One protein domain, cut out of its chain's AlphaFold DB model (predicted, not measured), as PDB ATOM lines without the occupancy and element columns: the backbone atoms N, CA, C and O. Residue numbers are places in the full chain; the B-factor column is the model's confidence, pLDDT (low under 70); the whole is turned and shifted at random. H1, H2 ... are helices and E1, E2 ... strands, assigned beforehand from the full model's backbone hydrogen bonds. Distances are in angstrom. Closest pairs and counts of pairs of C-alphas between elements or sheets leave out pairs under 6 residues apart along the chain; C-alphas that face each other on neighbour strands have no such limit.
ATOM      1  N   ILE A  11     216.472 231.926 129.369       89.75
ATOM      2  CA  ILE A  11     216.065 230.874 128.447       89.75
ATOM      3  C   ILE A  11     216.532 231.284 127.055       89.75
ATOM      4  O   ILE A  11     216.051 232.258 126.468       89.75
ATOM      5  N   LEU A  12     217.490 230.525 126.533       91.06
ATOM      6  CA  LEU A  12     218.006 230.702 125.186       91.06
ATOM      7  C   LEU A  12     217.036 230.078 124.185       91.06
ATOM      8  O   LEU A  12     216.639 228.922 124.350       91.06
ATOM      9  N   VAL A  13     216.679 230.816 123.138       90.31
ATOM     10  CA  VAL A  13     215.857 230.310 122.035       90.31
ATOM     11  C   VAL A  13     216.671 230.395 120.756       90.31
ATOM     12  O   VAL A  13     216.836 231.477 120.195       90.31
ATOM     13  N   SER A  14     217.186 229.252 120.306       91.19
ATOM     14  CA  SER A  14     217.925 229.159 119.053       91.19
ATOM     15  C   SER A  14     216.993 228.798 117.904       91.19
ATOM     16  O   SER A  14     216.255 227.806 117.989       91.19
ATOM     17  N   ALA A  15     217.085 229.546 116.817       89.88
ATOM     18  CA  ALA A  15     216.465 229.206 115.546       89.88
ATOM     19  C   ALA A  15     217.416 229.567 114.401       89.88
ATOM     20  O   ALA A  15     218.390 230.290 114.587       89.88
ATOM     21  N   LYS A  16     217.081 229.116 113.197       89.75
ATOM     22  CA  LYS A  16     217.802 229.479 111.975       89.75
ATOM     23  C   LYS A  16     217.925 230.995 111.779       89.75
ATOM     24  O   LYS A  16     218.997 231.479 111.441       89.75
ATOM     25  N   ASP A  17     216.839 231.727 112.041       89.44
ATOM     26  CA  ASP A  17     216.760 233.184 111.916       89.44
ATOM     27  C   ASP A  17     216.250 233.821 113.218       89.44
ATOM     28  O   ASP A  17     215.328 233.302 113.860       89.44
ATOM     29  N   THR A  18     216.755 235.011 113.562       85.81
ATOM     30  CA  THR A  18     216.330 235.770 114.757       85.81
ATOM     31  C   THR A  18     214.830 236.071 114.746       85.81
ATOM     32  O   THR A  18     214.176 236.036 115.784       85.81
ATOM     33  N   ARG A  19     214.251 236.317 113.559       87.31
ATOM     34  CA  ARG A  19     212.805 236.554 113.391       87.31
ATOM     35  C   ARG A  19     211.974 235.335 113.773       87.31
ATOM     36  O   ARG A  19     210.928 235.480 114.395       87.31
ATOM     37  N   THR A  20     212.446 234.143 113.421       88.62
ATOM     38  CA  THR A  20     211.780 232.884 113.759       88.62
ATOM     39  C   THR A  20     211.881 232.619 115.255       88.62
ATOM     40  O   THR A  20     210.878 232.289 115.878       88.62
ATOM     41  N   ALA A  21     213.053 232.851 115.859       87.31
ATOM     42  CA  ALA A  21     213.217 232.764 117.311       87.31
ATOM     43  C   ALA A  21     212.265 233.723 118.047       87.31
ATOM     44  O   ALA A  21     211.597 233.317 118.992       87.31
ATOM     45  N   GLN A  22     212.140 234.970 117.579       86.25
ATOM     46  CA  GLN A  22     211.196 235.944 118.131       86.25
ATOM     47  C   GLN A  22     209.736 235.518 117.958       86.25
ATOM     48  O   GLN A  22     208.961 235.648 118.897       86.25
ATOM     49  N   ALA A  23     209.355 234.981 116.795       86.94
ATOM     50  CA  ALA A  23     207.999 234.482 116.571       86.94
ATOM     51  C   ALA A  23     207.648 233.335 117.533       86.94
ATOM     52  O   ALA A  23     206.569 233.342 118.119       86.94
ATOM     53  N   VAL A  24     208.584 232.405 117.751       86.75
ATOM     54  CA  VAL A  24     208.434 231.306 118.717       86.75
ATOM     55  C   VAL A  24     208.326 231.840 120.144       86.75
ATOM     56  O   VAL A  24     207.478 231.386 120.903       86.75
ATOM     57  N   ILE A  25     209.154 232.822 120.512       86.00
ATOM     58  CA  ILE A  25     209.059 233.491 121.815       86.00
ATOM     59  C   ILE A  25     207.660 234.099 121.989       86.00
ATOM     60  O   ILE A  25     207.019 233.834 122.998       86.00
ATOM     61  N   SER A  26     207.155 234.836 120.996       83.44
ATOM     62  CA  SER A  26     205.814 235.436 121.038       83.44
ATOM     63  C   SER A  26     204.685 234.404 121.115       83.44
ATOM     64  O   SER A  26     203.686 234.658 121.781       83.44
ATOM     65  N   GLU A  27     204.834 233.245 120.467       85.00
ATOM     66  CA  GLU A  27     203.875 232.135 120.552       85.00
ATOM     67  C   GLU A  27     203.856 231.508 121.952       85.00
ATOM     68  O   GLU A  27     202.791 231.238 122.493       85.00
ATOM     69  N   ILE A  28     205.025 231.324 122.575       82.50
ATOM     70  CA  ILE A  28     205.137 230.783 123.942       82.50
ATOM     71  C   ILE A  28     204.520 231.738 124.981       82.50
ATOM     72  O   ILE A  28     204.053 231.301 126.031       82.50
ATOM     73  N   ILE A  29     204.555 233.036 124.687       79.81
ATOM     74  CA  ILE A  29     204.193 234.149 125.574       79.81
ATOM     75  C   ILE A  29     202.733 234.603 125.350       79.81
ATOM     76  O   ILE A  29     202.219 235.427 126.094       79.81
ATOM     77  N   ASP A  30     202.004 234.044 124.377       69.69
ATOM     78  CA  ASP A  30     200.566 234.313 124.172       69.69
ATOM     79  C   ASP A  30     200.196 235.822 124.143       69.69
ATOM     80  O   ASP A  30     199.122 236.239 124.575       69.69
ATOM     81  N   ASN A  31     201.079 236.668 123.596       57.31
ATOM     82  CA  ASN A  31     200.900 238.126 123.478       57.31
ATOM     83  C   ASN A  31     200.566 238.879 124.790       57.31
ATOM     84  O   ASN A  31     200.055 240.003 124.720       57.31
ATOM     85  N   GLU A  32     200.842 238.332 125.980       59.59
ATOM     86  CA  GLU A  32     200.779 239.153 127.198       59.59
ATOM     87  C   GLU A  32     201.884 240.218 127.095       59.59
ATOM     88  O   GLU A  32     203.014 239.890 126.712       59.59
ATOM     89  N   PRO A  33     201.589 241.503 127.358       55.03
ATOM     90  CA  PRO A  33     202.601 242.537 127.256       55.03
ATOM     91  C   PRO A  33     203.728 242.210 128.245       55.03
ATOM     92  O   PRO A  33     203.463 242.130 129.446       55.03
ATOM     93  N   PRO A  34     204.971 242.006 127.774       59.16
ATOM     94  CA  PRO A  34     206.090 241.791 128.672       59.16
ATOM     95  C   PRO A  34     206.256 243.036 129.544       59.16
ATOM     96  O   PRO A  34     206.085 244.161 129.060       59.16
ATOM     97  N   ASP A  35     206.630 242.849 130.808       58.62
ATOM     98  CA  ASP A  35     207.139 243.954 131.614       58.62
ATOM     99  C   ASP A  35     208.460 244.396 130.971       58.62
ATOM    100  O   ASP A  35     209.513 243.778 131.134       58.62
ATOM    101  N   VAL A  36     208.378 245.427 130.125       58.59
ATOM    102  CA  VAL A  36     209.542 245.974 129.433       58.59
ATOM    103  C   VAL A  36     210.357 246.742 130.458       58.59
ATOM    104  O   VAL A  36     209.954 247.817 130.915       58.59
ATOM    105  N   ASP A  37     211.533 246.215 130.778       56.25
ATOM    106  CA  ASP A  37     212.583 246.971 131.442       56.25
ATOM    107  C   ASP A  37     212.930 248.185 130.562       56.25
ATOM    108  O   ASP A  37     213.688 248.084 129.597       56.25
ATOM    109  N   LYS A  38     212.377 249.363 130.878       51.72
ATOM    110  CA  LYS A  38     212.631 250.637 130.166       51.72
ATOM    111  C   LYS A  38     214.057 251.181 130.375       51.72
ATOM    112  O   LYS A  38     214.297 252.366 130.181       51.72
ATOM    113  N   GLY A  39     214.980 250.346 130.850       47.91
ATOM    114  CA  GLY A  39     216.300 250.755 131.321       47.91
ATOM    115  C   GLY A  39     217.416 250.700 130.279       47.91
ATOM    116  O   GLY A  39     218.438 251.335 130.504       47.91
ATOM    117  N   ASN A  40     217.252 249.973 129.168       49.44
ATOM    118  CA  ASN A  40     218.281 249.863 128.126       49.44
ATOM    119  C   ASN A  40     217.645 249.970 126.733       49.44
ATOM    120  O   ASN A  40     216.962 249.049 126.287       49.44
ATOM    121  N   GLU A  41     217.884 251.093 126.054       50.62
ATOM    122  CA  GLU A  41     217.354 251.402 124.716       50.62
ATOM    123  C   GLU A  41     217.921 250.494 123.609       50.62
ATOM    124  O   GLU A  41     217.284 250.333 122.570       50.62
ATOM    125  N   ASP A  42     219.058 249.831 123.842       50.12
ATOM    126  CA  ASP A  42     219.780 249.098 122.792       50.12
ATOM    127  C   ASP A  42     219.398 247.614 122.661       50.12
ATOM    128  O   ASP A  42     219.766 246.951 121.692       50.12
ATOM    129  N   SER A  43     218.669 247.041 123.623       53.06
ATOM    130  CA  SER A  43     218.228 245.641 123.554       53.06
ATOM    131  C   SER A  43     217.006 245.433 124.444       53.06
ATOM    132  O   SER A  43     217.171 245.359 125.666       53.06
ATOM    133  N   PRO A  44     215.787 245.322 123.880       58.03
ATOM    134  CA  PRO A  44     214.600 245.065 124.681       58.03
ATOM    135  C   PRO A  44     214.773 243.726 125.400       58.03
ATOM    136  O   PRO A  44     214.777 242.656 124.791       58.03
ATOM    137  N   ARG A  45     214.968 243.789 126.718       65.88
ATOM    138  CA  ARG A  45     215.042 242.607 127.573       65.88
ATOM    139  C   ARG A  45     213.620 242.194 127.901       65.88
ATOM    140  O   ARG A  45     212.978 242.790 128.760       65.88
ATOM    141  N   TYR A  46     213.132 241.188 127.190       71.00
ATOM    142  CA  TYR A  46     211.833 240.590 127.462       71.00
ATOM    143  C   TYR A  46     211.921 239.793 128.764       71.00
ATOM    144  O   TYR A  46     212.488 238.696 128.795       71.00
ATOM    145  N   ILE A  47     211.411 240.381 129.846       79.38
ATOM    146  CA  ILE A  47     211.210 239.682 131.111       79.38
ATOM    147  C   ILE A  47     209.827 239.054 131.061       79.38
ATOM    148  O   ILE A  47     208.836 239.700 130.717       79.38
ATOM    149  N   TRP A  48     209.779 237.775 131.391       83.44
ATOM    150  CA  TRP A  48     208.568 236.989 131.384       83.44
ATOM    151  C   TRP A  48     208.386 236.282 132.712       83.44
ATOM    152  O   TRP A  48     209.338 235.729 133.259       83.44
ATOM    153  N   ARG A  49     207.151 236.231 133.203       84.44
ATOM    154  CA  ARG A  49     206.831 235.528 134.440       84.44
ATOM    155  C   ARG A  49     206.195 234.180 134.136       84.44
ATOM    156  O   ARG A  49     205.033 234.090 133.756       84.44
ATOM    157  N   ILE A  50     206.942 233.108 134.370       84.19
ATOM    158  CA  ILE A  50     206.412 231.747 134.331       84.19
ATOM    159  C   ILE A  50     205.569 231.525 135.587       84.19
ATOM    160  O   ILE A  50     206.086 231.557 136.706       84.19
ATOM    161  N   VAL A  51     204.279 231.253 135.398       85.75
ATOM    162  CA  VAL A  51     203.337 230.955 136.482       85.75
ATOM    163  C   VAL A  51     202.928 229.486 136.410       85.75
ATOM    164  O   VAL A  51     202.283 229.042 135.465       85.75
ATOM    165  N   ASN A  52     203.291 228.720 137.433       89.56
ATOM    166  CA  ASN A  52     202.817 227.358 137.662       89.56
ATOM    167  C   ASN A  52     201.984 227.335 138.955       89.56
ATOM    168  O   ASN A  52     202.115 228.204 139.815       89.56
ATOM    169  N   LYS A  53     201.159 226.302 139.152       93.00
ATOM    170  CA  LYS A  53     200.370 226.098 140.379       93.00
ATOM    171  C   LYS A  53     201.219 226.147 141.659       93.00
ATOM    172  O   LYS A  53     200.692 226.461 142.722       93.00
ATOM    173  N   TYR A  54     202.500 225.795 141.565       94.50
ATOM    174  CA  TYR A  54     203.392 225.639 142.715       94.50
ATOM    175  C   TYR A  54     204.471 226.719 142.831       94.50
ATOM    176  O   TYR A  54     205.133 226.778 143.863       94.50
ATOM    177  N   TYR A  55     204.687 227.533 141.798       89.12
ATOM    178  CA  TYR A  55     205.737 228.549 141.804       89.12
ATOM    179  C   TYR A  55     205.498 229.614 140.736       89.12
ATOM    180  O   TYR A  55     204.863 229.365 139.711       89.12
ATOM    181  N   THR A  56     206.080 230.781 140.971       86.81
ATOM    182  CA  THR A  56     206.222 231.864 139.999       86.81
ATOM    183  C   THR A  56     207.703 232.158 139.833       86.81
ATOM    184  O   THR A  56     208.415 232.235 140.834       86.81
ATOM    185  N   ALA A  57     208.171 232.306 138.600       86.81
ATOM    186  CA  ALA A  57     209.565 232.622 138.315       86.81
ATOM    187  C   ALA A  57     209.658 233.641 137.183       86.81
ATOM    188  O   ALA A  57     209.043 233.447 136.137       86.81
ATOM    189  N   ASP A  58     210.452 234.686 137.391       87.19
ATOM    190  CA  ASP A  58     210.767 235.659 136.352       87.19
ATOM    191  C   ASP A  58     211.990 235.168 135.575       87.19
ATOM    192  O   ASP A  58     213.024 234.827 136.152       87.19
ATOM    193  N   VAL A  59     211.855 235.093 134.259       88.12
ATOM    194  CA  VAL A  59     212.874 234.607 133.333       88.12
ATOM    195  C   VAL A  59     213.079 235.624 132.224       88.12
ATOM    196  O   VAL A  59     212.195 236.417 131.904       88.12
ATOM    197  N   ARG A  60     214.251 235.585 131.602       87.25
ATOM    198  CA  ARG A  60     214.561 236.383 130.418       87.25
ATOM    199  C   ARG A  60     214.645 235.488 129.199       87.25
ATOM    200  O   ARG A  60     215.248 234.422 129.265       87.25
ATOM    201  N   PHE A  61     214.103 235.942 128.077       86.19
ATOM    202  CA  PHE A  61     214.298 235.263 126.800       86.19
ATOM    203  C   PHE A  61     215.409 235.930 126.001       86.19
ATOM    204  O   PHE A  61     215.440 237.155 125.869       86.19
ATOM    205  N   HIS A  62     216.302 235.117 125.443       88.12
ATOM    206  CA  HIS A  62     217.309 235.581 124.499       88.12
ATOM    207  C   HIS A  62     217.146 234.852 123.162       88.12
ATOM    208  O   HIS A  62     217.354 233.635 123.116       88.12
ATOM    209  N   PRO A  63     216.747 235.553 122.086       88.31
ATOM    210  CA  PRO A  63     216.763 234.981 120.750       88.31
ATOM    211  C   PRO A  63     218.210 234.894 120.256       88.31
ATOM    212  O   PRO A  63     218.953 235.865 120.358       88.31
ATOM    213  N   LEU A  64     218.586 233.747 119.699       89.81
ATOM    214  CA  LEU A  64     219.893 233.528 119.086       89.81
ATOM    215  C   LEU A  64     219.695 232.929 117.692       89.81
ATOM    216  O   LEU A  64     219.012 231.908 117.555       89.81
ATOM    217  N   ALA A  65     220.270 233.552 116.663       87.69
ATOM    218  CA  ALA A  65     220.295 232.954 115.333       87.69
ATOM    219  C   ALA A  65     221.466 231.975 115.174       87.69
ATOM    220  O   ALA A  65     222.495 232.067 115.852       87.69
ATOM    221  N   ASP A  66     221.329 231.039 114.239       85.44
ATOM    222  CA  ASP A  66     222.394 230.095 113.923       85.44
ATOM    223  C   ASP A  66     223.647 230.824 113.406       85.44
ATOM    224  O   ASP A  66     223.652 231.438 112.341       85.44
ATOM    225  N   GLY A  67     224.744 230.704 114.157       80.88
ATOM    226  CA  GLY A  67     226.035 231.308 113.816       80.88
ATOM    227  C   GLY A  67     226.289 232.686 114.430       80.88
ATOM    228  O   GLY A  67     227.361 233.240 114.190       80.88
ATOM    229  N   GLU A  68     225.363 233.219 115.229       83.38
ATOM    230  CA  GLU A  68     225.614 234.405 116.053       83.38
ATOM    231  C   GLU A  68     226.412 234.062 117.319       83.38
ATOM    232  O   GLU A  68     226.338 232.952 117.857       83.38
ATOM    233  N   GLU A  69     227.197 235.030 117.796       82.19
ATOM    234  CA  GLU A  69     227.910 234.915 119.066       82.19
ATOM    235  C   GLU A  69     226.966 235.204 120.235       82.19
ATOM    236  O   GLU A  69     226.198 236.165 120.226       82.19
ATOM    237  N   LEU A  70     227.051 234.366 121.267       83.31
ATOM    238  CA  LEU A  70     226.286 234.532 122.492       83.31
ATOM    239  C   LEU A  70     226.835 235.734 123.276       83.31
ATOM    240  O   LEU A  70     227.953 235.697 123.781       83.31
ATOM    241  N   GLN A  71     226.030 236.787 123.409       80.12
ATOM    242  CA  GLN A  71     226.392 238.010 124.143       80.12
ATOM    243  C   GLN A  71     226.030 237.949 125.640       80.12
ATOM    244  O   GLN A  71     226.003 238.973 126.321       80.12
ATOM    245  N   ILE A  72     225.698 236.761 126.149       80.31
ATOM    246  CA  ILE A  72     225.214 236.539 127.513       80.31
ATOM    247  C   ILE A  72     226.146 235.572 128.232       80.31
ATOM    248  O   ILE A  72     226.641 234.615 127.639       80.31
ATOM    249  N   ASP A  73     226.331 235.795 129.531       83.25
ATOM    250  CA  ASP A  73     227.047 234.874 130.403       83.25
ATOM    251  C   ASP A  73     226.394 233.482 130.399       83.25
ATOM    252  O   ASP A  73     225.241 233.310 130.800       83.25
ATOM    253  N   GLU A  74     227.163 232.461 130.019       85.81
ATOM    254  CA  GLU A  74     226.697 231.066 129.960       85.81
ATOM    255  C   GLU A  74     226.167 230.551 131.310       85.81
ATOM    256  O   GLU A  74     225.300 229.681 131.354       85.81
ATOM    257  N   ASN A  75     226.649 231.117 132.419       86.12
ATOM    258  CA  ASN A  75     226.258 230.726 133.775       86.12
ATOM    259  C   ASN A  75     224.824 231.134 134.148       86.12
ATOM    260  O   ASN A  75     224.292 230.616 135.126       86.12
ATOM    261  N   LEU A  76     224.214 232.065 133.411       86.75
ATOM    262  CA  LEU A  76     222.831 232.499 133.635       86.75
ATOM    263  C   LEU A  76     221.823 231.658 132.838       86.75
ATOM    264  O   LEU A  76     220.614 231.836 133.000       86.75
ATOM    265  N   ILE A  77     222.294 230.766 131.962       89.19
ATOM    266  CA  ILE A  77     221.439 229.982 131.074       89.19
ATOM    267  C   ILE A  77     220.921 228.749 131.815       89.19
ATOM    268  O   ILE A  77     221.635 227.767 132.003       89.19
ATOM    269  N   GLU A  78     219.640 228.777 132.175       90.38
ATOM    270  CA  GLU A  78     218.953 227.644 132.814       90.38
ATOM    271  C   GLU A  78     218.314 226.698 131.788       90.38
ATOM    272  O   GLU A  78     218.089 225.514 132.048       90.38
ATOM    273  N   GLY A  79     217.998 227.214 130.596       89.06
ATOM    274  CA  GLY A  79     217.262 226.472 129.583       89.06
ATOM    275  C   GLY A  79     217.649 226.859 128.166       89.06
ATOM    276  O   GLY A  79     217.969 228.010 127.883       89.06
ATOM    277  N   HIS A  80     217.579 225.880 127.264       91.19
ATOM    278  CA  HIS A  80     217.823 226.081 125.841       91.19
ATOM    279  C   HIS A  80     216.726 225.402 125.014       91.19
ATOM    280  O   HIS A  80     216.553 224.181 125.056       91.19
ATOM    281  N   VAL A  81     215.989 226.214 124.265       88.94
ATOM    282  CA  VAL A  81     214.951 225.808 123.323       88.94
ATOM    283  C   VAL A  81     215.529 225.892 121.917       88.94
ATOM    284  O   VAL A  81     215.922 226.962 121.469       88.94
ATOM    285  N   ILE A  82     215.574 224.757 121.221       90.69
ATOM    286  CA  ILE A  82     216.066 224.678 119.845       90.69
ATOM    287  C   ILE A  82     214.872 224.461 118.927       90.69
ATOM    288  O   ILE A  82     214.290 223.371 118.916       90.69
ATOM    289  N   TYR A  83     214.518 225.490 118.166       89.25
ATOM    290  CA  TYR A  83     213.513 225.385 117.121       89.25
ATOM    291  C   TYR A  83     214.155 224.842 115.842       89.25
ATOM    292  O   TYR A  83     215.196 225.331 115.414       89.25
ATOM    293  N   LEU A  84     213.547 223.810 115.252       87.19
ATOM    294  CA  LEU A  84     214.023 223.174 114.022       87.19
ATOM    295  C   LEU A  84     212.913 223.202 112.976       87.19
ATOM    296  O   LEU A  84     211.802 222.742 113.251       87.19
ATOM    297  N   GLU A  85     213.229 223.661 111.770       83.38
ATOM    298  CA  GLU A  85     212.296 223.601 110.640       83.38
ATOM    299  C   GLU A  85     212.163 222.158 110.114       83.38
ATOM    300  O   GLU A  85     213.056 221.313 110.278       83.38
ATOM    301  N   GLU A  86     211.041 221.840 109.457       80.31
ATOM    302  CA  GLU A  86     210.765 220.489 108.938       80.31
ATOM    303  C   GLU A  86     211.871 219.960 108.006       80.31
ATOM    304  O   GLU A  86     212.218 218.770 108.049       80.31
TER     305      GLU A  86
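AT A GLANCE: This is residues 11 to 86 of the 191 residues of a protein of Galleria mellonella (UniProt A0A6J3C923). Look first for a strongly twisted sheet of four strands, E2, E3, E1 and E4, with the single helix H1 packed over one of its faces, along the strands; the long link of residues 66 to 76 loops out on the side away from H1. Two loops stick out of this body: residues 51 to 56, at the tip of the hairpin of E2 and E3, and residues 38 to 43, in the long link between H1 and E2. The printed part has 76 residues, with one named helix and four named strands in the order E1, H1, E2, E3, E4; the sheet runs E2, E3, E1, E4 and is mixed, with E2 and E3 antiparallel and the other neighbours parallel. The class is mixed, helices and strands, and the arrangement is two layers, the helix H1 on one face of the sheet. The whole is compact, with a radius of gyration of the C-alphas of 12.8 A and spans of 34 by 31 by 26 A.

IN THESE COORDINATES: Find C-alpha 11 at (216.065, 230.874, 128.447); here E1 begins, and it runs over residues 11 to 15, 13.0 A from first to last C-alpha. After a tight link of two residues, find C-alpha 18 at (216.330, 235.770, 114.757), where H1 begins; it holds residues 18 to 28 and is 15.3 A long. Go on past residues 29 to 45, which hold no named element, to E2, residues 46 to 52, 19.0 A long. A tight link of two residues leads to E3, residues 55 to 65, the longest strand at 30.5 A, which bends by 51 degrees at residue 58. After a long link of 11 residues comes E4, residues 77 to 82, 13.5 A long, which ends at C-alpha 82 at (216.066, 224.678, 119.845).

HOW THE PARTS SIT: Begin with E1, an inner strand of the sheet. It is parallel to E3 at 31 degrees, and you will find N 13 and O 62 2.9 A apart, within hydrogen-bond range. E1 is also parallel to E4, an edge strand, at 24 degrees, with N 81 and O 12 at 2.8 A. E2, the other edge strand, forms a hairpin with E3, antiparallel at 138 degrees; look there for N 50 and O 57 at 2.8 A. The pairing is staggered: E3 pairs with E2 over residues 55 to 60 and with E1 over residues 61 to 65. From edge to edge the strands' lines turn by 86 degrees. E2 and E4 are apart, and so are E1 and E2. H1 is on the sheet at a height of 8.0 A over it. It lies over E3, and only just over E1, on which 3 of its 11 C-alphas fall. On the local plane it stands at 10 degrees to E3, along the strands. The closest C-alphas of H1 and E3 are those of Thr 18 and Ala 65, 4.9 A apart. In H1 every O i to N i+4 pair is within hydrogen-bond range.

THE WHOLE: The C-alphas farthest apart are those of Gly 39 and Glu 86, at 38.0 A. Without the stretches that stand free, the body has 64 residues and spans 29 by 27 by 18 A. The printed part has no cut; its long links are those from H1 to E2, of 17 residues, and from E3 to E4. In the first of these, residues 35 to 36 pair antiparallel with residues 46 to 47 of E2. The mean pLDDT of the printed part is 80.1, and the 16 residues from 30 to 45 are under 70.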